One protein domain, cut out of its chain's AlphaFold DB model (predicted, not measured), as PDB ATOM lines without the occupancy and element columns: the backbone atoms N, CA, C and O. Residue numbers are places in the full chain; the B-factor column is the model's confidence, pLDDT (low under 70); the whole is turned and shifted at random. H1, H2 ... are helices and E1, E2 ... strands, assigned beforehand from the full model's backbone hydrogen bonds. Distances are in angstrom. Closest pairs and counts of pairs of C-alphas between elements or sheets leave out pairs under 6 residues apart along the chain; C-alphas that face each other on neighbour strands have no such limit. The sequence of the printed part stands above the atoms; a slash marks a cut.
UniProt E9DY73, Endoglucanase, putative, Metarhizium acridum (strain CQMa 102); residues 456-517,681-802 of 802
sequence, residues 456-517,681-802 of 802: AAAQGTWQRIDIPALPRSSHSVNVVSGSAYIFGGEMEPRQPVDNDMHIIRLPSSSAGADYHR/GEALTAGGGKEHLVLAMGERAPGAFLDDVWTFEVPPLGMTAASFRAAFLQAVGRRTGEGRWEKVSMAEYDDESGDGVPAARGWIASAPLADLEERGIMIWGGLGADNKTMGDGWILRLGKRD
ATOM      1  N   ALA A 456     232.898 294.459  61.191       48.44
ATOM      2  CA  ALA A 456     231.881 294.326  62.219       48.44
ATOM      3  C   ALA A 456     230.521 294.327  61.519       48.44
ATOM      4  O   ALA A 456     229.989 295.396  61.221       48.44
ATOM      5  N   ALA A 457     230.022 293.124  61.225       57.84
ATOM      6  CA  ALA A 457     228.715 292.911  60.618       57.84
ATOM      7  C   ALA A 457     227.636 293.710  61.357       57.84
ATOM      8  O   ALA A 457     227.714 293.865  62.583       57.84
ATOM      9  N   ALA A 458     226.634 294.185  60.616       72.88
ATOM     10  CA  ALA A 458     225.440 294.801  61.186       72.88
ATOM     11  C   ALA A 458     224.929 293.994  62.396       72.88
ATOM     12  O   ALA A 458     224.890 292.764  62.360       72.88
ATOM     13  N   GLN A 459     224.559 294.677  63.478       86.25
ATOM     14  CA  GLN A 459     224.054 294.043  64.699       86.25
ATOM     15  C   GLN A 459     222.643 294.528  65.001       86.25
ATOM     16  O   GLN A 459     222.284 295.655  64.646       86.25
ATOM     17  N   GLY A 460     221.867 293.681  65.664       89.31
ATOM     18  CA  GLY A 460     220.540 294.021  66.140       89.31
ATOM     19  C   GLY A 460     220.122 293.167  67.327       89.31
ATOM     20  O   GLY A 460     220.803 292.214  67.704       89.31
ATOM     21  N   THR A 461     218.996 293.529  67.930       91.94
ATOM     22  CA  THR A 461     218.432 292.831  69.090       91.94
ATOM     23  C   THR A 461     216.948 292.544  68.907       91.94
ATOM     24  O   THR A 461     216.265 293.241  68.155       91.94
ATOM     25  N   TRP A 462     216.471 291.509  69.593       93.19
ATOM     26  CA  TRP A 462     215.075 291.098  69.662       93.19
ATOM     27  C   TRP A 462     214.535 291.284  71.081       93.19
ATOM     28  O   TRP A 462     215.131 290.797  72.039       93.19
ATOM     29  N   GLN A 463     213.396 291.959  71.216       92.44
ATOM     30  CA  GLN A 463     212.589 291.966  72.439       92.44
ATOM     31  C   GLN A 463     211.253 291.282  72.148       92.44
ATOM     32  O   GLN A 463     210.590 291.636  71.173       92.44
ATOM     33  N   ARG A 464     210.834 290.337  72.989       93.81
ATOM     34  CA  ARG A 464     209.496 289.744  72.921       93.81
ATOM     35  C   ARG A 464     208.439 290.725  73.441       93.81
ATOM     36  O   ARG A 464     208.698 291.498  74.362       93.81
ATOM     37  N   ILE A 465     207.245 290.698  72.860       93.56
ATOM     38  CA  ILE A 465     206.085 291.447  73.353       93.56
ATOM     39  C   ILE A 465     205.282 290.516  74.273       93.56
ATOM     40  O   ILE A 465     204.646 289.575  73.800       93.56
ATOM     41  N   ASP A 466     205.336 290.765  75.583       90.38
ATOM     42  CA  ASP A 466     204.632 289.965  76.595       90.38
ATOM     43  C   ASP A 466     203.151 290.366  76.698       90.38
ATOM     44  O   ASP A 466     202.786 291.286  77.429       90.38
ATOM     45  N   ILE A 467     202.307 289.691  75.913       91.94
ATOM     46  CA  ILE A 467     200.838 289.710  76.003       91.94
ATOM     47  C   ILE A 467     200.281 288.293  75.727       91.94
ATOM     48  O   ILE A 467     201.022 287.429  75.245       91.94
ATOM     49  N   PRO A 468     198.983 288.018  75.978       90.00
ATOM     50  CA  PRO A 468     198.358 286.756  75.585       90.00
ATOM     51  C   PRO A 468     198.498 286.465  74.084       90.00
ATOM     52  O   PRO A 468     198.396 287.367  73.254       90.00
ATOM     53  N   ALA A 469     198.700 285.192  73.739       94.00
ATOM     54  CA  ALA A 469     198.931 284.789  72.358       94.00
ATOM     55  C   ALA A 469     197.722 285.091  71.451       94.00
ATOM     56  O   ALA A 469     196.588 284.736  71.778       94.00
ATOM     57  N   LEU A 470     197.992 285.676  70.282       96.19
ATOM     58  CA  LEU A 470     197.012 286.023  69.249       96.19
ATOM     59  C   LEU A 470     197.413 285.358  67.915       96.19
ATOM     60  O   LEU A 470     198.061 286.011  67.090       96.19
ATOM     61  N   PRO A 471     197.105 284.059  67.706       96.06
ATOM     62  CA  PRO A 471     197.554 283.309  66.534       96.06
ATOM     63  C   PRO A 471     196.912 283.807  65.239       96.06
ATOM     64  O   PRO A 471     195.689 283.926  65.173       96.06
ATOM     65  N   ARG A 472     197.737 284.112  64.227       95.81
ATOM     66  CA  ARG A 472     197.301 284.433  62.853       95.81
ATOM     67  C   ARG A 472     198.476 284.573  61.882       95.81
ATOM     68  O   ARG A 472     199.512 285.143  62.224       95.81
ATOM     69  N   SER A 473     198.286 284.134  60.643       93.31
ATOM     70  CA  SER A 473     199.114 284.486  59.479       93.31
ATOM     71  C   SER A 473     198.322 285.367  58.508       93.31
ATOM     72  O   SER A 473     197.122 285.562  58.695       93.31
ATOM     73  N   SER A 474     198.981 285.936  57.495       89.00
ATOM     74  CA  SER A 474     198.312 286.655  56.389       89.00
ATOM     75  C   SER A 474     197.424 287.838  56.830       89.00
ATOM     76  O   SER A 474     196.443 288.173  56.166       89.00
ATOM     77  N   HIS A 475     197.752 288.453  57.968       92.44
ATOM     78  CA  HIS A 475     197.058 289.597  58.568       92.44
ATOM     79  C   HIS A 475     197.790 290.911  58.266       92.44
ATOM     80  O   HIS A 475     198.925 290.901  57.785       92.44
ATOM     81  N   SER A 476     197.169 292.045  58.587       88.06
ATOM     82  CA  SER A 476     197.846 293.346  58.597       88.06
ATOM     83  C   SER A 476     198.229 293.769  60.017       88.06
ATOM     84  O   SER A 476     197.563 293.415  60.993       88.06
ATOM     85  N   VAL A 477     199.308 294.551  60.124       88.50
ATOM     86  CA  VAL A 477     199.664 295.320  61.322       88.50
ATOM     87  C   VAL A 477     200.125 296.716  60.910       88.50
ATOM     88  O   VAL A 477     200.799 296.862  59.894       88.50
ATOM     89  N   ASN A 478     199.780 297.739  61.688       85.50
ATOM     90  CA  ASN A 478     200.347 299.085  61.559       85.50
ATOM     91  C   ASN A 478     200.524 299.714  62.954       85.50
ATOM     92  O   ASN A 478     199.769 299.385  63.867       85.50
ATOM     93  N   VAL A 479     201.514 300.587  63.150       79.31
ATOM     94  CA  VAL A 479     201.836 301.192  64.454       79.31
ATOM     95  C   VAL A 479     201.571 302.693  64.415       79.31
ATOM     96  O   VAL A 479     202.271 303.442  63.740       79.31
ATOM     97  N   VAL A 480     200.591 303.146  65.197       76.06
ATOM     98  CA  VAL A 480     200.220 304.563  65.318       76.06
ATOM     99  C   VAL A 480     200.341 304.988  66.779       76.06
ATOM    100  O   VAL A 480     199.777 304.358  67.674       76.06
ATOM    101  N   SER A 481     201.114 306.048  67.036       74.06
ATOM    102  CA  SER A 481     201.319 306.637  68.373       74.06
ATOM    103  C   SER A 481     201.704 305.620  69.468       74.06
ATOM    104  O   SER A 481     201.225 305.688  70.601       74.06
ATOM    105  N   GLY A 482     202.561 304.649  69.127       76.12
ATOM    106  CA  GLY A 482     203.027 303.600  70.047       76.12
ATOM    107  C   GLY A 482     202.005 302.495  70.348       76.12
ATOM    108  O   GLY A 482     202.205 301.722  71.283       76.12
ATOM    109  N   SER A 483     200.918 302.410  69.578       85.19
ATOM    110  CA  SER A 483     199.961 301.299  69.625       85.19
ATOM    111  C   SER A 483     199.946 300.582  68.276       85.19
ATOM    112  O   SER A 483     199.872 301.230  67.234       85.19
ATOM    113  N   ALA A 484     200.039 299.257  68.291       88.38
ATOM    114  CA  ALA A 484     199.963 298.416  67.108       88.38
ATOM    115  C   ALA A 484     198.526 297.939  66.881       88.38
ATOM    116  O   ALA A 484     197.894 297.419  67.797       88.38
ATOM    117  N   TYR A 485     198.042 298.107  65.658       90.06
ATOM    118  CA  TYR A 485     196.695 297.784  65.209       90.06
ATOM    119  C   TYR A 485     196.778 296.568  64.292       90.06
ATOM    120  O   TYR A 485     197.355 296.661  63.210       90.06
ATOM    121  N   ILE A 486     196.253 295.434  64.750       94.31
ATOM    122  CA  ILE A 486     196.260 294.130  64.079       94.31
ATOM    123  C   ILE A 486     194.836 293.799  63.626       94.31
ATOM    124  O   ILE A 486     193.896 293.890  64.419       94.31
ATOM    125  N   PHE A 487     194.680 293.382  62.368       93.75
ATOM    126  CA  PHE A 487     193.371 293.111  61.769       93.75
ATOM    127  C   PHE A 487     193.384 291.879  60.855       93.75
ATOM    128  O   PHE A 487     194.294 291.701  60.038       93.75
ATOM    129  N   GLY A 488     192.336 291.057  60.961       92.25
ATOM    130  CA  GLY A 488     192.082 289.920  60.074       92.25
ATOM    131  C   GLY A 488     193.180 288.852  60.096       92.25
ATOM    132  O   GLY A 488     193.787 288.587  61.134       92.25
ATOM    133  N   GLY A 489     193.432 288.238  58.938       90.81
ATOM    134  CA  GLY A 489     194.317 287.080  58.777       90.81
ATOM    135  C   GLY A 489     193.591 285.743  58.834       90.81
ATOM    136  O   GLY A 489     192.365 285.694  58.909       90.81
ATOM    137  N   GLU A 490     194.363 284.660  58.801       89.81
ATOM    138  CA  GLU A 490     193.886 283.272  58.817       89.81
ATOM    139  C   GLU A 490     194.557 282.452  59.936       89.81
ATOM    140  O   GLU A 490     195.675 282.762  60.354       89.81
ATOM    141  N   MET A 491     193.866 281.411  60.420       90.19
ATOM    142  CA  MET A 491     194.425 280.349  61.287       90.19
ATOM    143  C   MET A 491     194.428 278.992  60.579       90.19
ATOM    144  O   MET A 491     195.394 278.239  60.676       90.19
ATOM    145  N   GLU A 492     193.361 278.701  59.836       86.50
ATOM    146  CA  GLU A 492     193.303 277.598  58.881       86.50
ATOM    147  C   GLU A 492     193.392 278.170  57.455       86.50
ATOM    148  O   GLU A 492     192.804 279.225  57.200       86.50
ATOM    149  N   PRO A 493     194.090 277.514  56.506       80.12
ATOM    150  CA  PRO A 493     194.296 278.069  55.170       80.12
ATOM    151  C   PRO A 493     192.990 278.464  54.471       80.12
ATOM    152  O   PRO A 493     192.067 277.656  54.349       80.12
ATOM    153  N   ARG A 494     192.947 279.697  53.955       80.50
ATOM    154  CA  ARG A 494     191.797 280.346  53.300       80.50
ATOM    155  C   ARG A 494     190.589 280.640  54.203       80.50
ATOM    156  O   ARG A 494     189.554 281.036  53.668       80.50
ATOM    157  N   GLN A 495     190.700 280.509  55.525       87.94
ATOM    158  CA  GLN A 495     189.629 280.842  56.472       87.94
ATOM    159  C   GLN A 495     189.992 282.085  57.306       87.94
ATOM    160  O   GLN A 495     190.888 282.003  58.151       87.94
ATOM    161  N   PRO A 496     189.311 283.233  57.098       88.81
ATOM    162  CA  PRO A 496     189.492 284.421  57.927       88.81
ATOM    163  C   PRO A 496     189.195 284.143  59.407       88.81
ATOM    164  O   PRO A 496     188.211 283.473  59.715       88.81
ATOM    165  N   VAL A 497     190.017 284.674  60.317       92.06
ATOM    166  CA  VAL A 497     189.844 284.486  61.774       92.06
ATOM    167  C   VAL A 497     188.667 285.301  62.310       92.06
ATOM    168  O   VAL A 497     187.761 284.764  62.941       92.06
ATOM    169  N   ASP A 498     188.714 286.610  62.078       90.00
ATOM    170  CA  ASP A 498     187.791 287.611  62.598       90.00
ATOM    171  C   ASP A 498     187.851 288.888  61.741       90.00
ATOM    172  O   ASP A 498     188.634 289.003  60.794       90.00
ATOM    173  N   ASN A 499     186.982 289.842  62.066       89.19
ATOM    174  CA  ASN A 499     186.961 291.199  61.520       89.19
ATOM    175  C   ASN A 499     187.120 292.264  62.624       89.19
ATOM    176  O   ASN A 499     186.730 293.416  62.432       89.19
ATOM    177  N   ASP A 500     187.675 291.874  63.771       89.81
ATOM    178  CA  ASP A 500     187.903 292.748  64.919       89.81
ATOM    179  C   ASP A 500     189.219 293.523  64.793       89.81
ATOM    180  O   ASP A 500     190.138 293.130  64.070       89.81
ATOM    181  N   MET A 501     189.328 294.621  65.544       91.00
ATOM    182  CA  MET A 501     190.573 295.377  65.660       91.00
ATOM    183  C   MET A 501     191.273 295.041  66.978       91.00
ATOM    184  O   MET A 501     190.781 295.358  68.065       91.00
ATOM    185  N   HIS A 502     192.445 294.422  66.879       93.88
ATOM    186  CA  HIS A 502     193.293 294.072  68.012       93.88
ATOM    187  C   HIS A 502     194.337 295.169  68.216       93.88
ATOM    188  O   HIS A 502     195.130 295.453  67.321       93.88
ATOM    189  N   ILE A 503     194.338 295.802  69.387       93.19
ATOM    190  CA  ILE A 503     195.188 296.952  69.700       93.19
ATOM    191  C   ILE A 503     196.170 296.550  70.796       93.19
ATOM    192  O   ILE A 503     195.769 296.251  71.919       93.19
ATOM    193  N   ILE A 504     197.462 296.566  70.477       91.75
ATOM    194  CA  ILE A 504     198.549 296.296  71.422       91.75
ATOM    195  C   ILE A 504     199.243 297.615  71.739       91.75
ATOM    196  O   ILE A 504     199.878 298.210  70.868       91.75
ATOM    197  N   ARG A 505     199.175 298.075  72.987       88.38
ATOM    198  CA  ARG A 505     200.034 299.168  73.446       88.38
ATOM    199  C   ARG A 505     201.449 298.619  73.602       88.38
ATOM    200  O   ARG A 505     201.663 297.674  74.357       88.38
ATOM    201  N   LEU A 506     202.403 299.188  72.871       87.06
ATOM    202  CA  LEU A 506     203.770 298.678  72.837       87.06
ATOM    203  C   LEU A 506     204.544 299.050  74.114       87.06
ATOM    204  O   LEU A 506     204.281 300.106  74.697       87.06
ATOM    205  N   PRO A 507     205.502 298.208  74.552       80.75
ATOM    206  CA  PRO A 507     206.284 298.473  75.754       80.75
ATOM    207  C   PRO A 507     207.120 299.746  75.582       80.75
ATOM    208  O   PRO A 507     207.761 299.957  74.551       80.75
ATOM    209  N   SER A 508     207.129 300.599  76.607       71.44
ATOM    210  CA  SER A 508     207.818 301.894  76.573       71.44
ATOM    211  C   SER A 508     208.467 302.201  77.921       71.44
ATOM    212  O   SER A 508     207.781 302.257  78.946       71.44
ATOM    213  N   SER A 509     209.779 302.445  77.928       67.00
ATOM    214  CA  SER A 509     210.573 302.623  79.152       67.00
ATOM    215  C   SER A 509     210.382 301.445  80.124       67.00
ATOM    216  O   SER A 509     210.752 300.327  79.788       67.00
ATOM    217  N   SER A 510     209.808 301.666  81.312       59.41
ATOM    218  CA  SER A 510     209.526 300.623  82.310       59.41
ATOM    219  C   SER A 510     208.064 300.149  82.318       59.41
ATOM    220  O   SER A 510     207.646 299.497  83.273       59.41
ATOM    221  N   ALA A 511     207.261 300.526  81.320       71.00
ATOM    222  CA  ALA A 511     205.903 300.020  81.148       71.00
ATOM    223  C   ALA A 511     205.917 298.818  80.194       71.00
ATOM    224  O   ALA A 511     206.464 298.909  79.092       71.00
ATOM    225  N   GLY A 512     205.307 297.712  80.629       79.19
ATOM    226  CA  GLY A 512     205.059 296.542  79.788       79.19
ATOM    227  C   GLY A 512     204.044 296.821  78.678       79.19
ATOM    228  O   GLY A 512     203.511 297.928  78.562       79.19
ATOM    229  N   ALA A 513     203.786 295.804  77.860       88.69
ATOM    230  CA  ALA A 513     202.737 295.861  76.853       88.69
ATOM    231  C   ALA A 513     201.338 295.756  77.492       88.69
ATOM    232  O   ALA A 513     201.186 295.257  78.607       88.69
ATOM    233  N   ASP A 514     200.318 296.215  76.772       89.56
ATOM    234  CA  ASP A 514     198.902 296.066  77.139       89.56
ATOM    235  C   ASP A 514     198.081 295.712  75.888       89.56
ATOM    236  O   ASP A 514     198.502 296.008  74.768       89.56
ATOM    237  N   TYR A 515     196.931 295.060  76.055       93.50
ATOM    238  CA  TYR A 515     196.150 294.485  74.959       93.50
ATOM    239  C   TYR A 515     194.652 294.776  75.085       93.50
ATOM    240  O   TYR A 515     194.014 294.495  76.100       93.50
ATOM    241  N   HIS A 516     194.071 295.271  73.994       90.75
ATOM    242  CA  HIS A 516     192.654 295.572  73.860       90.75
ATOM    243  C   HIS A 516     192.090 294.993  72.552       90.75
ATOM    244  O   HIS A 516     192.786 294.903  71.543       90.75
ATOM    245  N   ARG A 517     190.807 294.623  72.553       92.38
ATOM    246  CA  ARG A 517     190.062 294.151  71.375       92.38
ATOM    247  C   ARG A 517     188.840 295.040  71.198       92.38
ATOM    248  O   ARG A 517     188.036 295.152  72.121       92.38
ATOM    249  N   GLY A 681     208.506 307.165  54.754       29.94
ATOM    250  CA  GLY A 681     208.608 305.865  54.097       29.94
ATOM    251  C   GLY A 681     209.516 304.892  54.859       29.94
ATOM    252  O   GLY A 681     210.633 305.250  55.240       29.94
ATOM    253  N   GLU A 682     209.002 303.675  55.033       46.59
ATOM    254  CA  GLU A 682     209.508 302.483  55.730       46.59
ATOM    255  C   GLU A 682     210.981 302.065  55.455       46.59
ATOM    256  O   GLU A 682     211.275 300.976  54.958       46.59
ATOM    257  N   ALA A 683     211.943 302.885  55.877       32.22
ATOM    258  CA  ALA A 683     213.346 302.494  56.035       32.22
ATOM    259  C   ALA A 683     213.917 302.976  57.374       32.22
ATOM    260  O   ALA A 683     213.646 304.089  57.826       32.22
ATOM    261  N   LEU A 684     214.755 302.148  58.001       33.81
ATOM    262  CA  LEU A 684     215.338 302.461  59.306       33.81
ATOM    263  C   LEU A 684     216.557 303.378  59.175       33.81
ATOM    264  O   LEU A 684     217.395 303.196  58.285       33.81
ATOM    265  N   THR A 685     216.693 304.330  60.103       36.28
ATOM    266  CA  THR A 685     217.795 305.305  60.088       36.28
ATOM    267  C   THR A 685     218.921 304.904  61.045       36.28
ATOM    268  O   THR A 685     218.835 305.027  62.271       36.28
ATOM    269  N   ALA A 686     220.039 304.458  60.474       36.56
ATOM    270  CA  ALA A 686     221.262 304.190  61.218       36.56
ATOM    271  C   ALA A 686     222.056 305.482  61.491       36.56
ATOM    272  O   ALA A 686     222.039 306.450  60.720       36.56
ATOM    273  N   GLY A 687     222.786 305.486  62.613       31.20
ATOM    274  CA  GLY A 687     223.538 306.648  63.095       31.20
ATOM    275  C   GLY A 687     224.505 307.218  62.050       31.20
ATOM    276  O   GLY A 687     225.360 306.511  61.520       31.20
ATOM    277  N   GLY A 688     224.381 308.521  61.777       34.47
ATOM    278  CA  GLY A 688     225.140 309.218  60.729       34.47
ATOM    279  C   GLY A 688     224.364 309.493  59.436       34.47
ATOM    280  O   GLY A 688     224.972 309.959  58.473       34.47
ATOM    281  N   GLY A 689     223.050 309.241  59.408       45.31
ATOM    282  CA  GLY A 689     222.176 309.589  58.279       45.31
ATOM    283  C   GLY A 689     222.214 308.572  57.137       45.31
ATOM    284  O   GLY A 689     222.161 308.962  55.971       45.31
ATOM    285  N   LYS A 690     222.351 307.284  57.473       54.91
ATOM    286  CA  LYS A 690     222.255 306.162  56.529       54.91
ATOM    287  C   LYS A 690     220.883 305.503  56.640       54.91
ATOM    288  O   LYS A 690     220.433 305.213  57.745       54.91
ATOM    289  N   GLU A 691     220.255 305.237  55.502       66.81
ATOM    290  CA  GLU A 691     219.000 304.483  55.418       66.81
ATOM    291  C   GLU A 691     219.284 303.017  55.126       66.81
ATOM    292  O   GLU A 691     220.092 302.690  54.250       66.81
ATOM    293  N   HIS A 692     218.590 302.137  55.839       73.94
ATOM    294  CA  HIS A 692     218.656 300.701  55.629       73.94
ATOM    295  C   HIS A 692     217.256 300.154  55.363       73.94
ATOM    296  O   HIS A 692     216.355 300.315  56.189       73.94
ATOM    297  N   LEU A 693     217.091 299.469  54.228       79.38
ATOM    298  CA  LEU A 693     215.960 298.555  54.062       79.38
ATOM    299  C   LEU A 693     216.244 297.326  54.926       79.38
ATOM    300  O   LEU A 693     217.395 296.877  54.988       79.38
ATOM    301  N   VAL A 694     215.213 296.774  55.558       81.75
ATOM    302  CA  VAL A 694     215.304 295.522  56.315       81.75
ATOM    303  C   VAL A 694     214.474 294.465  55.612       81.75
ATOM    304  O   VAL A 694     213.337 294.717  55.229       81.75
ATOM    305  N   LEU A 695     215.046 293.276  55.472       82.75
ATOM    306  CA  LEU A 695     214.320 292.052  55.173       82.75
ATOM    307  C   LEU A 695     214.515 291.127  56.372       82.75
ATOM    308  O   LEU A 695     215.653 290.868  56.758       82.75
ATOM    309  N   ALA A 696     213.430 290.666  56.982       82.69
ATOM    310  CA  ALA A 696     213.473 289.773  58.131       82.69
ATOM    311  C   ALA A 696     212.586 288.559  57.863       82.69
ATOM    312  O   ALA A 696     211.425 288.724  57.491       82.69
ATOM    313  N   MET A 697     213.130 287.364  58.104       86.50
ATOM    314  CA  MET A 697     212.417 286.091  58.014       86.50
ATOM    315  C   MET A 697     211.819 285.858  56.611       86.50
ATOM    316  O   MET A 697     212.398 286.282  55.608       86.50
ATOM    317  N   GLY A 698     210.697 285.141  56.521       80.12
ATOM    318  CA  GLY A 698     210.038 284.795  55.263       80.12
ATOM    319  C   GLY A 698     210.204 283.322  54.905       80.12
ATOM    320  O   GLY A 698     210.490 282.482  55.757       80.12
ATOM    321  N   GLU A 699     210.003 282.998  53.633       77.12
ATOM    322  CA  GLU A 699     209.973 281.628  53.121       77.12
ATOM    323  C   GLU A 699     210.929 281.477  51.933       77.12
ATOM    324  O   GLU A 699     211.081 282.388  51.121       77.12
ATOM    325  N   ARG A 700     211.615 280.331  51.846       68.06
ATOM    326  CA  ARG A 700     212.562 280.027  50.757       68.06
ATOM    327  C   ARG A 700     212.015 279.016  49.743       68.06
ATOM    328  O   ARG A 700     212.482 278.963  48.607       68.06
ATOM    329  N   ALA A 701     211.104 278.170  50.200       67.38
ATOM    330  CA  ALA A 701     210.356 277.148  49.476       67.38
ATOM    331  C   ALA A 701     209.207 276.697  50.404       67.38
ATOM    332  O   ALA A 701     209.353 276.894  51.610       67.38
ATOM    333  N   PRO A 702     208.130 276.060  49.908       73.25
ATOM    334  CA  PRO A 702     206.988 275.645  50.730       73.25
ATOM    335  C   PRO A 702     207.370 274.922  52.039       73.25
ATOM    336  O   PRO A 702     207.978 273.850  52.012       73.25
ATOM    337  N   GLY A 703     207.028 275.527  53.182       71.56
ATOM    338  CA  GLY A 703     207.327 275.070  54.548       71.56
ATOM    339  C   GLY A 703     208.753 275.359  55.051       71.56
ATOM    340  O   GLY A 703     209.063 275.107  56.216       71.56
ATOM    341  N   ALA A 704     209.640 275.890  54.207       78.00
ATOM    342  CA  ALA A 704     211.040 276.179  54.522       78.00
ATOM    343  C   ALA A 704     211.228 277.656  54.907       78.00
ATOM    344  O   ALA A 704     211.742 278.469  54.128       78.00
ATOM    345  N   PHE A 705     210.789 277.991  56.121       84.31
ATOM    346  CA  PHE A 705     210.859 279.342  56.677       84.31
ATOM    347  C   PHE A 705     212.260 279.758  57.148       84.31
ATOM    348  O   PHE A 705     213.128 278.924  57.411       84.31
ATOM    349  N   LEU A 706     212.466 281.071  57.257       82.31
ATOM    350  CA  LEU A 706     213.728 281.714  57.623       82.31
ATOM    351  C   LEU A 706     213.639 282.388  58.999       82.31
ATOM    352  O   LEU A 706     212.589 282.894  59.394       82.31
ATOM    353  N   ASP A 707     214.760 282.412  59.717       86.69
ATOM    354  CA  ASP A 707     214.960 283.094  61.004       86.69
ATOM    355  C   ASP A 707     215.762 284.402  60.877       86.69
ATOM    356  O   ASP A 707     215.887 285.157  61.843       86.69
ATOM    357  N   ASP A 708     216.342 284.668  59.703       83.38
ATOM    358  CA  ASP A 708     217.409 285.649  59.574       83.38
ATOM    359  C   ASP A 708     216.986 287.044  59.115       83.38
ATOM    360  O   ASP A 708     215.951 287.271  58.491       83.38
ATOM    361  N   VAL A 709     217.815 288.011  59.498       85.75
ATOM    362  CA  VAL A 709     217.619 289.435  59.242       85.75
ATOM    363  C   VAL A 709     218.736 289.914  58.327       85.75
ATOM    364  O   VAL A 709     219.914 289.642  58.566       85.75
ATOM    365  N   TRP A 710     218.375 290.666  57.298       84.12
ATOM    366  CA  TRP A 710     219.280 291.264  56.331       84.12
ATOM    367  C   TRP A 710     219.010 292.759  56.223       84.12
ATOM    368  O   TRP A 710     217.864 293.204  56.198       84.12
ATOM    369  N   THR A 711     220.078 293.544  56.117       81.69
ATOM    370  CA  THR A 711     220.000 294.983  55.846       81.69
ATOM    371  C   THR A 711     220.587 295.304  54.483       81.69
ATOM    372  O   THR A 711     221.575 294.702  54.060       81.69
ATOM    373  N   PHE A 712     219.993 296.273  53.795       72.38
ATOM    374  CA  PHE A 712     220.517 296.843  52.560       72.38
ATOM    375  C   PHE A 712     220.747 298.334  52.772       72.38
ATOM    376  O   PHE A 712     219.790 299.084  52.956       72.38
ATOM    377  N   GLU A 713     222.007 298.772  52.751       71.25
ATOM    378  CA  GLU A 713     222.316 300.201  52.823       71.25
ATOM    379  C   GLU A 713     221.915 300.889  51.512       71.25
ATOM    380  O   GLU A 713     222.491 300.639  50.442       71.25
ATOM    381  N   VAL A 714     220.909 301.757  51.617       70.06
ATOM    382  CA  VAL A 714     220.323 302.489  50.500       70.06
ATOM    383  C   VAL A 714     221.321 303.540  50.008       70.06
ATOM    384  O   VAL A 714     221.744 304.384  50.799       70.06
ATOM    385  N   PRO A 715     221.674 303.561  48.706       59.47
ATOM    386  CA  PRO A 715     222.560 304.585  48.167       59.47
ATOM    387  C   PRO A 715     222.017 306.000  48.448       59.47
ATOM    388  O   PRO A 715     220.873 306.300  48.058       59.47
ATOM    389  N   PRO A 716     222.805 306.869  49.113       52.12
ATOM    390  CA  PRO A 716     222.360 308.190  49.531       52.12
ATOM    391  C   PRO A 716     222.074 309.091  48.326       52.12
ATOM    392  O   PRO A 716     222.888 309.223  47.412       52.12
ATOM    393  N   LEU A 717     220.915 309.751  48.346       44.38
ATOM    394  CA  LEU A 717     220.559 310.767  47.357       44.38
ATOM    395  C   LEU A 717     221.237 312.100  47.712       44.38
ATOM    396  O   LEU A 717     221.112 312.592  48.832       44.38
ATOM    397  N   GLY A 718     221.932 312.699  46.742       44.88
ATOM    398  CA  GLY A 718     222.552 314.020  46.877       44.88
ATOM    399  C   GLY A 718     223.823 314.073  47.739       44.88
ATOM    400  O   GLY A 718     224.459 313.063  48.048       44.88
ATOM    401  N   MET A 719     224.226 315.295  48.096       37.22
ATOM    402  CA  MET A 719     225.430 315.585  48.888       37.22
ATOM    403  C   MET A 719     225.110 315.560  50.389       37.22
ATOM    404  O   MET A 719     224.835 316.591  50.996       37.22
ATOM    405  N   THR A 720     225.135 314.369  50.981       42.19
ATOM    406  CA  THR A 720     224.906 314.124  52.412       42.19
ATOM    407  C   THR A 720     226.224 313.812  53.119       42.19
ATOM    408  O   THR A 720     227.205 313.415  52.490       42.19
ATOM    409  N   ALA A 721     226.263 313.914  54.451       39.00
ATOM    410  CA  ALA A 721     227.425 313.462  55.225       39.00
ATOM    411  C   ALA A 721     227.744 311.970  54.978       39.00
ATOM    412  O   ALA A 721     228.916 311.585  54.946       39.00
ATOM    413  N   ALA A 722     226.716 311.149  54.730       44.59
ATOM    414  CA  ALA A 722     226.863 309.762  54.305       44.59
ATOM    415  C   ALA A 722     227.536 309.648  52.925       44.59
ATOM    416  O   ALA A 722     228.538 308.940  52.820       44.59
ATOM    417  N   SER A 723     227.079 310.382  51.899       46.47
ATOM    418  CA  SER A 723     227.676 310.302  50.554       46.47
ATOM    419  C   SER A 723     229.092 310.888  50.484       46.47
ATOM    420  O   SER A 723     229.947 310.312  49.814       46.47
ATOM    421  N   PHE A 724     229.411 311.936  51.253       43.22
ATOM    422  CA  PHE A 724     230.797 312.404  51.405       43.22
ATOM    423  C   PHE A 724     231.693 311.374  52.109       43.22
ATOM    424  O   PHE A 724     232.828 311.153  51.681       43.22
ATOM    425  N   ARG A 725     231.201 310.703  53.160       49.78
ATOM    426  CA  ARG A 725     231.948 309.640  53.855       49.78
ATOM    427  C   ARG A 725     232.146 308.410  52.967       49.78
ATOM    428  O   ARG A 725     233.231 307.831  52.990       49.78
ATOM    429  N   ALA A 726     231.142 308.037  52.178       50.41
ATOM    430  CA  ALA A 726     231.228 306.972  51.187       50.41
ATOM    431  C   ALA A 726     232.245 307.310  50.087       50.41
ATOM    432  O   ALA A 726     233.193 306.553  49.886       50.41
ATOM    433  N   ALA A 727     232.136 308.489  49.464       48.78
ATOM    434  CA  ALA A 727     233.074 308.955  48.444       48.78
ATOM    435  C   ALA A 727     234.519 309.047  48.969       48.78
ATOM    436  O   ALA A 727     235.449 308.649  48.271       48.78
ATOM    437  N   PHE A 728     234.723 309.498  50.213       48.16
ATOM    438  CA  PHE A 728     236.041 309.503  50.855       48.16
ATOM    439  C   PHE A 728     236.588 308.084  51.067       48.16
ATOM    440  O   PHE A 728     237.733 307.813  50.708       48.16
ATOM    441  N   LEU A 729     235.779 307.163  51.606       52.81
ATOM    442  CA  LEU A 729     236.169 305.759  51.789       52.81
ATOM    443  C   LEU A 729     236.517 305.095  50.448       52.81
ATOM    444  O   LEU A 729     237.564 304.458  50.343       52.81
ATOM    445  N   GLN A 730     235.698 305.314  49.418       50.03
ATOM    446  CA  GLN A 730     235.920 304.822  48.060       50.03
ATOM    447  C   GLN A 730     237.203 305.408  47.443       50.03
ATOM    448  O   GLN A 730     237.989 304.666  46.854       50.03
ATOM    449  N   ALA A 731     237.470 306.705  47.640       40.09
ATOM    450  CA  ALA A 731     238.691 307.370  47.177       40.09
ATOM    451  C   ALA A 731     239.972 306.818  47.832       40.09
ATOM    452  O   ALA A 731     241.018 306.793  47.186       40.09
ATOM    453  N   VAL A 732     239.898 306.330  49.077       38.81
ATOM    454  CA  VAL A 732     241.006 305.622  49.756       38.81
ATOM    455  C   VAL A 732     240.948 304.093  49.595       38.81
ATOM    456  O   VAL A 732     241.583 303.363  50.358       38.81
ATOM    457  N   GLY A 733     240.185 303.587  48.618       33.91
ATOM    458  CA  GLY A 733     240.117 302.164  48.263       33.91
ATOM    459  C   GLY A 733     239.395 301.264  49.274       33.91
ATOM    460  O   GLY A 733     239.523 300.041  49.209       33.91
ATOM    461  N   ARG A 734     238.644 301.836  50.223       46.84
ATOM    462  CA  ARG A 734     237.867 301.097  51.229       46.84
ATOM    463  C   ARG A 734     236.442 300.828  50.737       46.84
ATOM    464  O   ARG A 734     235.850 301.623  50.013       46.84
ATOM    465  N   ARG A 735     235.879 299.693  51.160       50.09
ATOM    466  CA  ARG A 735     234.487 299.302  50.881       50.09
ATOM    467  C   ARG A 735     233.527 300.180  51.698       50.09
ATOM    468  O   ARG A 735     233.802 300.436  52.866       50.09
ATOM    469  N   THR A 736     232.420 300.622  51.100       49.50
ATOM    470  CA  THR A 736     231.469 301.565  51.729       49.50
ATOM    471  C   THR A 736     230.271 300.899  52.413       49.50
ATOM    472  O   THR A 736     229.749 301.463  53.371       49.50
ATOM    473  N   GLY A 737     229.873 299.706  51.950       50.28
ATOM    474  CA  GLY A 737     228.677 298.975  52.404       50.28
ATOM    475  C   GLY A 737     227.443 299.177  51.512       50.28
ATOM    476  O   GLY A 737     226.519 298.372  51.551       50.28
ATOM    477  N   GLU A 738     227.453 300.195  50.651       56.69
ATOM    478  CA  GLU A 738     226.304 300.603  49.836       56.69
ATOM    479  C   GLU A 738     225.930 299.576  48.758       56.69
ATOM    480  O   GLU A 738     226.780 299.039  48.037       56.69
ATOM    481  N   GLY A 739     224.627 299.361  48.563       56.53
ATOM    482  CA  GLY A 739     224.132 298.578  47.433       56.53
ATOM    483  C   GLY A 739     224.517 297.093  47.468       56.53
ATOM    484  O   GLY A 739     224.686 296.494  46.398       56.53
ATOM    485  N   ARG A 740     224.678 296.521  48.666       62.38
ATOM    486  CA  ARG A 740     224.725 295.078  48.953       62.38
ATOM    487  C   ARG A 740     223.742 294.756  50.084       62.38
ATOM    488  O   ARG A 740     223.456 295.624  50.901       62.38
ATOM    489  N   TRP A 741     223.284 293.509  50.142       73.00
ATOM    490  CA  TRP A 741     222.652 292.958  51.343       73.00
ATOM    491  C   TRP A 741     223.727 292.474  52.325       73.00
ATOM    492  O   TRP A 741     224.762 291.947  51.906       73.00
ATOM    493  N   GLU A 742     223.478 292.637  53.621       74.56
ATOM    494  CA  GLU A 742     224.347 292.197  54.713       74.56
ATOM    495  C   GLU A 742     223.512 291.565  55.835       74.56
ATOM    496  O   GLU A 742     222.567 292.183  56.329       74.56
ATOM    497  N   LYS A 743     223.849 290.325  56.220       80.56
ATOM    498  CA  LYS A 743     223.157 289.595  57.290       80.56
ATOM    499  C   LYS A 743     223.477 290.226  58.642       80.56
ATOM    500  O   LYS A 743     224.645 290.433  58.972       80.56
ATOM    501  N   VAL A 744     222.435 290.506  59.412       84.25
ATOM    502  CA  VAL A 744     222.517 291.096  60.744       84.25
ATOM    503  C   VAL A 744     222.772 289.994  61.771       84.25
ATOM    504  O   VAL A 744     222.121 288.949  61.768       84.25
ATOM    505  N   SER A 745     223.728 290.232  62.664       89.44
ATOM    506  CA  SER A 745     223.946 289.426  63.861       89.44
ATOM    507  C   SER A 745     222.925 289.832  64.923       89.44
ATOM    508  O   SER A 745     223.032 290.919  65.499       89.44
ATOM    509  N   MET A 746     221.914 288.986  65.128       88.88
ATOM    510  CA  MET A 746     220.842 289.206  66.100       88.88
ATOM    511  C   MET A 746     221.184 288.591  67.463       88.88
ATOM    512  O   MET A 746     221.834 287.548  67.533       88.88
ATOM    513  N   ALA A 747     220.711 289.225  68.532       90.19
ATOM    514  CA  ALA A 747     220.802 288.759  69.916       90.19
ATOM    515  C   ALA A 747     219.516 289.105  70.693       90.19
ATOM    516  O   ALA A 747     218.634 289.781  70.163       90.19
ATOM    517  N   GLU A 748     219.412 288.681  71.950       89.31
ATOM    518  CA  GLU A 748     218.390 289.177  72.882       89.31
ATOM    519  C   GLU A 748     218.611 290.667  73.205       89.31
ATOM    520  O   GLU A 748     219.740 291.160  73.229       89.31
ATOM    521  N   TYR A 749     217.521 291.410  73.418       84.38
ATOM    522  CA  TYR A 749     217.557 292.809  73.863       84.38
ATOM    523  C   TYR A 749     217.920 292.934  75.347       84.38
ATOM    524  O   TYR A 749     218.629 293.867  75.735       84.38
ATOM    525  N   ASP A 750     217.443 291.980  76.144       82.06
ATOM    526  CA  ASP A 750     217.659 291.871  77.581       82.06
ATOM    527  C   ASP A 750     218.021 290.421  77.925       82.06
ATOM    528  O   ASP A 750     217.180 289.526  77.840       82.06
ATOM    529  N   ASP A 751     219.287 290.184  78.266       73.50
ATOM    530  CA  ASP A 751     219.842 288.865  78.570       73.50
ATOM    531  C   ASP A 751     219.428 288.320  79.951       73.50
ATOM    532  O   ASP A 751     219.680 287.150  80.246       73.50
ATOM    533  N   GLU A 752     218.722 289.113  80.768       74.19
ATOM    534  CA  GLU A 752     218.044 288.624  81.977       74.19
ATOM    535  C   GLU A 752     216.628 288.071  81.696       74.19
ATOM    536  O   GLU A 752     216.068 287.385  82.553       74.19
ATOM    537  N   SER A 753     216.051 288.313  80.507       73.31
ATOM    538  CA  SER A 753     214.690 287.855  80.162       73.31
ATOM    539  C   SER A 753     214.593 286.343  79.917       73.31
ATOM    540  O   SER A 753     213.639 285.702  80.358       73.31
ATOM    541  N   GLY A 754     215.580 285.764  79.223       76.56
ATOM    542  CA  GLY A 754     215.572 284.359  78.807       76.56
ATOM    543  C   GLY A 754     214.528 284.014  77.736       76.56
ATOM    544  O   GLY A 754     214.262 282.830  77.519       76.56
ATOM    545  N   ASP A 755     213.933 285.015  77.077       80.94
ATOM    546  CA  ASP A 755     212.960 284.820  75.993       80.94
ATOM    547  C   ASP A 755     213.598 284.282  74.701       80.94
ATOM    548  O   ASP A 755     212.906 283.689  73.869       80.94
ATOM    549  N   GLY A 756     214.911 284.459  74.521       87.88
ATOM    550  CA  GLY A 756     215.615 284.023  73.321       87.88
ATOM    551  C   GLY A 756     215.344 284.901  72.096       87.88
ATOM    552  O   GLY A 756     215.046 286.093  72.180       87.88
ATOM    553  N   VAL A 757     215.469 284.294  70.917       91.31
ATOM    554  CA  VAL A 757     215.203 284.931  69.620       91.31
ATOM    555  C   VAL A 757     214.009 284.252  68.934       91.31
ATOM    556  O   VAL A 757     213.802 283.052  69.134       91.31
ATOM    557  N   PRO A 758     213.221 284.976  68.118       94.00
ATOM    558  CA  PRO A 758     212.054 284.413  67.448       94.00
ATOM    559  C   PRO A 758     212.411 283.228  66.547       94.00
ATOM    560  O   PRO A 758     213.340 283.287  65.744       94.00
ATOM    561  N   ALA A 759     211.605 282.170  66.635       92.88
ATOM    562  CA  ALA A 759     211.688 281.029  65.729       92.88
ATOM    563  C   ALA A 759     211.367 281.415  64.269       92.88
ATOM    564  O   ALA A 759     210.554 282.313  64.020       92.88
ATOM    565  N   ALA A 760     211.985 280.682  63.332       90.25
ATOM    566  CA  ALA A 760     211.825 280.836  61.886       90.25
ATOM    567  C   ALA A 760     210.352 280.803  61.450       90.25
ATOM    568  O   ALA A 760     209.607 279.904  61.855       90.25
ATOM    569  N   ARG A 761     209.953 281.770  60.614       92.12
ATOM    570  CA  ARG A 761     208.549 281.973  60.229       92.12
ATOM    571  C   ARG A 761     208.366 282.710  58.901       92.12
ATOM    572  O   ARG A 761     209.197 283.522  58.508       92.12
ATOM    573  N   GLY A 762     207.246 282.455  58.233       85.62
ATOM    574  CA  GLY A 762     206.777 283.206  57.063       85.62
ATOM    575  C   GLY A 762     205.383 283.787  57.295       85.62
ATOM    576  O   GLY A 762     204.821 283.620  58.374       85.62
ATOM    577  N   TRP A 763     204.806 284.453  56.290       86.44
ATOM    578  CA  TRP A 763     203.409 284.937  56.320       86.44
ATOM    579  C   TRP A 763     203.067 285.835  57.535       86.44
ATOM    580  O   TRP A 763     201.916 285.901  57.974       86.44
ATOM    581  N   ILE A 764     204.093 286.497  58.084       92.12
ATOM    582  CA  ILE A 764     204.028 287.460  59.191       92.12
ATOM    583  C   ILE A 764     203.400 288.779  58.741       92.12
ATOM    584  O   ILE A 764     203.476 289.136  57.565       92.12
ATOM    585  N   ALA A 765     202.881 289.546  59.698       89.81
ATOM    586  CA  ALA A 765     202.708 290.983  59.521       89.81
ATOM    587  C   ALA A 765     203.891 291.731  60.156       89.81
ATOM    588  O   ALA A 765     204.451 291.283  61.161       89.81
ATOM    589  N   SER A 766     204.272 292.875  59.587       90.81
ATOM    590  CA  SER A 766     205.359 293.716  60.098       90.81
ATOM    591  C   SER A 766     205.081 295.200  59.894       90.81
ATOM    592  O   SER A 766     204.554 295.567  58.847       90.81
ATOM    593  N   ALA A 767     205.499 296.045  60.836       86.50
ATOM    594  CA  ALA A 767     205.412 297.503  60.727       86.50
ATOM    595  C   ALA A 767     206.607 298.192  61.418       86.50
ATOM    596  O   ALA A 767     207.097 297.686  62.434       86.50
ATOM    597  N   PRO A 768     207.093 299.344  60.920       82.69
ATOM    598  CA  PRO A 768     208.101 300.132  61.626       82.69
ATOM    599  C   PRO A 768     207.528 300.719  62.925       82.69
ATOM    600  O   PRO A 768     206.349 301.050  63.001       82.69
ATOM    601  N   LEU A 769     208.374 300.929  63.936       73.31
ATOM    602  CA  LEU A 769     207.980 301.629  65.169       73.31
ATOM    603  C   LEU A 769     207.945 303.163  65.027       73.31
ATOM    604  O   LEU A 769     207.526 303.850  65.959       73.31
ATOM    605  N   ALA A 770     208.374 303.688  63.874       67.12
ATOM    606  CA  ALA A 770     208.317 305.097  63.486       67.12
ATOM    607  C   ALA A 770     208.754 306.060  64.610       67.12
ATOM    608  O   ALA A 770     209.935 306.107  64.962       67.12
ATOM    609  N   ASP A 771     207.817 306.824  65.174       57.12
ATOM    610  CA  ASP A 771     208.080 307.868  66.172       57.12
ATOM    611  C   ASP A 771     208.383 307.324  67.582       57.12
ATOM    612  O   ASP A 771     208.902 308.063  68.419       57.12
ATOM    613  N   LEU A 772     208.082 306.047  67.854       65.31
ATOM    614  CA  LEU A 772     208.456 305.383  69.107       65.31
ATOM    615  C   LEU A 772     209.938 304.975  69.096       65.31
ATOM    616  O   LEU A 772     210.618 305.117  70.110       65.31
ATOM    617  N   GLU A 773     210.440 304.479  67.958       71.88
ATOM    618  CA  GLU A 773     211.836 304.055  67.809       71.88
ATOM    619  C   GLU A 773     212.286 304.013  66.332       71.88
ATOM    620  O   GLU A 773     211.941 303.095  65.590       71.88
ATOM    621  N   GLU A 774     213.147 304.950  65.906       66.69
ATOM    622  CA  GLU A 774     213.591 305.117  64.497       66.69
ATOM    623  C   GLU A 774     214.430 303.951  63.917       66.69
ATOM    624  O   GLU A 774     214.864 303.982  62.758       66.69
ATOM    625  N   ARG A 775     214.699 302.928  64.735       76.88
ATOM    626  CA  ARG A 775     215.400 301.683  64.375       76.88
ATOM    627  C   ARG A 775     214.623 300.422  64.760       76.88
ATOM    628  O   ARG A 775     215.204 299.337  64.727       76.88
ATOM    629  N   GLY A 776     213.355 300.577  65.140       85.06
ATOM    630  CA  GLY A 776     212.462 299.503  65.544       85.06
ATOM    631  C   GLY A 776     211.590 299.000  64.393       85.06
ATOM    632  O   GLY A 776     211.001 299.803  63.671       85.06
ATOM    633  N   ILE A 777     211.446 297.682  64.262       90.19
ATOM    634  CA  ILE A 777     210.380 297.034  63.479       90.19
ATOM    635  C   ILE A 777     209.656 296.055  64.396       90.19
ATOM    636  O   ILE A 777     210.286 295.208  65.024       90.19
ATOM    637  N   MET A 778     208.333 296.153  64.455       91.69
ATOM    638  CA  MET A 778     207.481 295.124  65.034       91.69
ATOM    639  C   MET A 778     207.205 294.038  63.994       91.69
ATOM    640  O   MET A 778     206.917 294.347  62.838       91.69
ATOM    641  N   ILE A 779     207.216 292.780  64.429       94.31
ATOM    642  CA  ILE A 779     206.632 291.645  63.708       94.31
ATOM    643  C   ILE A 779     205.561 290.969  64.572       94.31
ATOM    644  O   ILE A 779     205.674 290.963  65.802       94.31
ATOM    645  N   TRP A 780     204.549 290.373  63.938       96.56
ATOM    646  CA  TRP A 780     203.525 289.579  64.621       96.56
ATOM    647  C   TRP A 780     203.178 288.286  63.874       96.56
ATOM    648  O   TRP A 780     203.112 288.253  62.641       96.56
ATOM    649  N   GLY A 781     202.921 287.226  64.647       96.31
ATOM    650  CA  GLY A 781     202.305 285.981  64.192       96.31
ATOM    651  C   GLY A 781     203.099 285.251  63.108       96.31
ATOM    652  O   GLY A 781     204.298 285.015  63.272       96.31
ATOM    653  N   GLY A 782     202.419 284.884  62.019       94.00
ATOM    654  CA  GLY A 782     202.971 284.140  60.880       94.00
ATOM    655  C   GLY A 782     202.831 282.622  61.001       94.00
ATOM    656  O   GLY A 782     202.248 282.121  61.957       94.00
ATOM    657  N   LEU A 783     203.353 281.882  60.022       91.31
ATOM    658  CA  LEU A 783     203.434 280.418  60.030       91.31
ATOM    659  C   LEU A 783     204.823 279.959  60.480       91.31
ATOM    660  O   LEU A 783     205.827 280.415  59.935       91.31
ATOM    661  N   GLY A 784     204.868 279.043  61.448       89.44
ATOM    662  CA  GLY A 784     206.090 278.375  61.898       89.44
ATOM    663  C   GLY A 784     206.462 277.150  61.057       89.44
ATOM    664  O   GLY A 784     205.678 276.674  60.241       89.44
ATOM    665  N   ALA A 785     207.648 276.582  61.299       87.56
ATOM    666  CA  ALA A 785     208.156 275.390  60.596       87.56
ATOM    667  C   ALA A 785     207.322 274.098  60.783       87.56
ATOM    668  O   ALA A 785     207.556 273.112  60.090       87.56
ATOM    669  N   ASP A 786     206.345 274.089  61.694       88.06
ATOM    670  CA  ASP A 786     205.338 273.031  61.849       88.06
ATOM    671  C   ASP A 786     204.013 273.343  61.116       88.06
ATOM    672  O   ASP A 786     203.005 272.668  61.335       88.06
ATOM    673  N   ASN A 787     204.019 274.383  60.273       85.06
ATOM    674  CA  ASN A 787     202.895 274.951  59.530       85.06
ATOM    675  C   ASN A 787     201.690 275.351  60.408       85.06
ATOM    676  O   ASN A 787     200.550 275.360  59.937       85.06
ATOM    677  N   LYS A 788     201.917 275.695  61.683       91.00
ATOM    678  CA  LYS A 788     200.897 276.317  62.540       91.00
ATOM    679  C   LYS A 788     201.074 277.826  62.599       91.00
ATOM    680  O   LYS A 788     202.191 278.337  62.510       91.00
ATOM    681  N   THR A 789     199.970 278.537  62.821       94.31
ATOM    682  CA  THR A 789     200.021 279.965  63.124       94.31
ATOM    683  C   THR A 789     200.650 280.222  64.482       94.31
ATOM    684  O   THR A 789     200.151 279.779  65.518       94.31
ATOM    685  N   MET A 790     201.719 281.000  64.461       94.69
ATOM    686  CA  MET A 790     202.315 281.630  65.622       94.69
ATOM    687  C   MET A 790     201.439 282.803  66.085       94.69
ATOM    688  O   MET A 790     200.704 283.400  65.294       94.69
ATOM    689  N   GLY A 791     201.486 283.102  67.384       95.12
ATOM    690  CA  GLY A 791     200.658 284.128  68.033       95.12
ATOM    691  C   GLY A 791     201.427 285.028  68.992       95.12
ATOM    692  O   GLY A 791     200.830 285.661  69.853       95.12
ATOM    693  N   ASP A 792     202.747 285.029  68.871       96.00
ATOM    694  CA  ASP A 792     203.697 285.897  69.547       96.00
ATOM    695  C   ASP A 792     204.116 287.060  68.630       96.00
ATOM    696  O   ASP A 792     203.988 286.997  67.403       96.00
ATOM    697  N   GLY A 793     204.663 288.114  69.232       95.62
ATOM    698  CA  GLY A 793     205.230 289.248  68.513       95.62
ATOM    699  C   GLY A 793     206.527 289.733  69.125       95.62
ATOM    700  O   GLY A 793     206.820 289.485  70.297       95.62
ATOM    701  N   TRP A 794     207.310 290.417  68.299       95.38
ATOM    702  CA  TRP A 794     208.684 290.783  68.615       95.38
ATOM    703  C   TRP A 794     209.029 292.157  68.053       95.38
ATOM    704  O   TRP A 794     208.560 292.537  66.980       95.38
ATOM    705  N   ILE A 795     209.892 292.878  68.761       93.50
ATOM    706  CA  ILE A 795     210.506 294.125  68.312       93.50
ATOM    707  C   ILE A 795     211.955 293.831  67.917       93.50
ATOM    708  O   ILE A 795     212.780 293.469  68.757       93.50
ATOM    709  N   LEU A 796     212.250 294.011  66.632       91.81
ATOM    710  CA  LEU A 796     213.589 294.065  66.053       91.81
ATOM    711  C   LEU A 796     214.160 295.465  66.259       91.81
ATOM    712  O   LEU A 796     213.505 296.440  65.900       91.81
ATOM    713  N   ARG A 797     215.398 295.575  66.746       89.62
ATOM    714  CA  ARG A 797     216.139 296.845  66.837       89.62
ATOM    715  C   ARG A 797     217.471 296.764  66.115       89.62
ATOM    716  O   ARG A 797     218.229 295.832  66.368       89.62
ATOM    717  N   LEU A 798     217.803 297.748  65.276       85.12
ATOM    718  CA  LEU A 798     219.129 297.836  64.644       85.12
ATOM    719  C   LEU A 798     220.128 298.689  65.440       85.12
ATOM    720  O   LEU A 798     219.854 299.829  65.818       85.12
ATOM    721  N   GLY A 799     221.349 298.174  65.576       78.00
ATOM    722  CA  GLY A 799     222.482 298.840  66.215       78.00
ATOM    723  C   GLY A 799     223.000 298.102  67.448       78.00
ATOM    724  O   GLY A 799     222.577 296.995  67.771       78.00
ATOM    725  N   LYS A 800     223.950 298.739  68.137       56.91
ATOM    726  CA  LYS A 800     224.367 298.345  69.486       56.91
ATOM    727  C   LYS A 800     223.531 299.092  70.522       56.91
ATOM    728  O   LYS A 800     223.104 300.214  70.262       56.91
ATOM    729  N   ARG A 801     223.367 298.471  71.690       44.06
ATOM    730  CA  ARG A 801     222.994 299.135  72.943       44.06
ATOM    731  C   ARG A 801     224.156 300.070  73.326       44.06
ATOM    732  O   ARG A 801     225.299 299.604  73.353       44.06
ATOM    733  N   ASP A 802     223.863 301.360  73.494       34.25
ATOM    734  CA  ASP A 802     224.812 302.400  73.942       34.25
ATOM    735  C   ASP A 802     225.017 302.352  75.473       34.25
ATOM    736  O   ASP A 802     224.063 301.950  76.182       34.25
TER     737      ASP A 802
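AT A GLANCE: This is residues 456 to 517 and 681 to 802 of the 802 residues of the protein "Endoglucanase, putative" of Metarhizium acridum (strain CQMa 102) (UniProt E9DY73). Three twisted sheets stand in a stack, with the five-stranded sheet E11 E1 E14 E13 E12 in the middle and the sheets E2 E3 E5 E6 and E7 E8 E9 E10 each partly face to face with it. H1 lies beyond the third sheet, at one end of the longest axis, and the second sheet lies toward the other end. The 184 printed residues, under half of them in named elements, run E1 to E9, H1, then E10 to E14, mostly strand; the middle sheet is mixed, the other two antiparallel. The whole is compact, with a radius of gyration of the C-alphas of 17.8 A, and spans 56 by 40 by 33 A.

IN THESE COORDINATES: Find C-alpha 459 at (224.054, 294.043, 64.699), where E1 begins; it runs 17.3 A to residue 464. Then come E2 (476 to 480), E3 (483 to 487), E4 (490 to 492), E5 (501 to 505) and E6 (514 to 517). After the cut look for E7 (684 to 686), E8 (690 to 699, 27.6 A) and E9 (705 to 713, 24.1 A), which bends by 57 degrees at residue 708. H1 (721 to 731, 15.1 A) begins at C-alpha 721, (227.425, 313.462, 55.225). Next are E10 (741 to 743), E11 (745 to 748), E12 (765 to 768), E13 (776 to 780) and E14 (793 to 798, 16.8 A), which ends at C-alpha 798, (219.129, 297.836, 64.644).

HOW THE PARTS SIT: Start in the five-stranded sheet, strongly twisted: E1 is antiparallel to E14, with N 463 and O 795 at 3.0 A, and parallel to E11, with N 462 and O 747 at 2.8 A. E12, E13 and E14 form a meander, each strand the antiparallel neighbour of the one before; N 778 and O 767 are 2.8 A apart, N 796 and O 777 2.8 A. Its closest C-alphas to E2 are those of Ala 767 and Asn 478, 5.4 A. E2 and E3 form a hairpin, with N 485 and O 478 at 2.8 A. E4 pairs with no named strand. On the other sheet, E8 and E9 form a hairpin, with N 697 and O 708 at 2.8 A. E10 and E11 meet only through their link. H1 is on none of the sheets; its closest C-alpha to E8 is Ala 722, 6.3 A from that of Lys 690. In H1 every O i to N i+4 pair is within hydrogen-bond range.

THE WHOLE: The C-alphas farthest apart, of Asp 498 and Val 732, are 57.6 A apart. Residues 518 to 680 are not printed, and C-alphas 517 and 681 are 27.9 A apart. The links E1 to E2, E11 to E12 and E13 to E14 are long. Mean pLDDT of the printed part is 76.2; among the residues under 70 are 681 to 691 and 715 to 740.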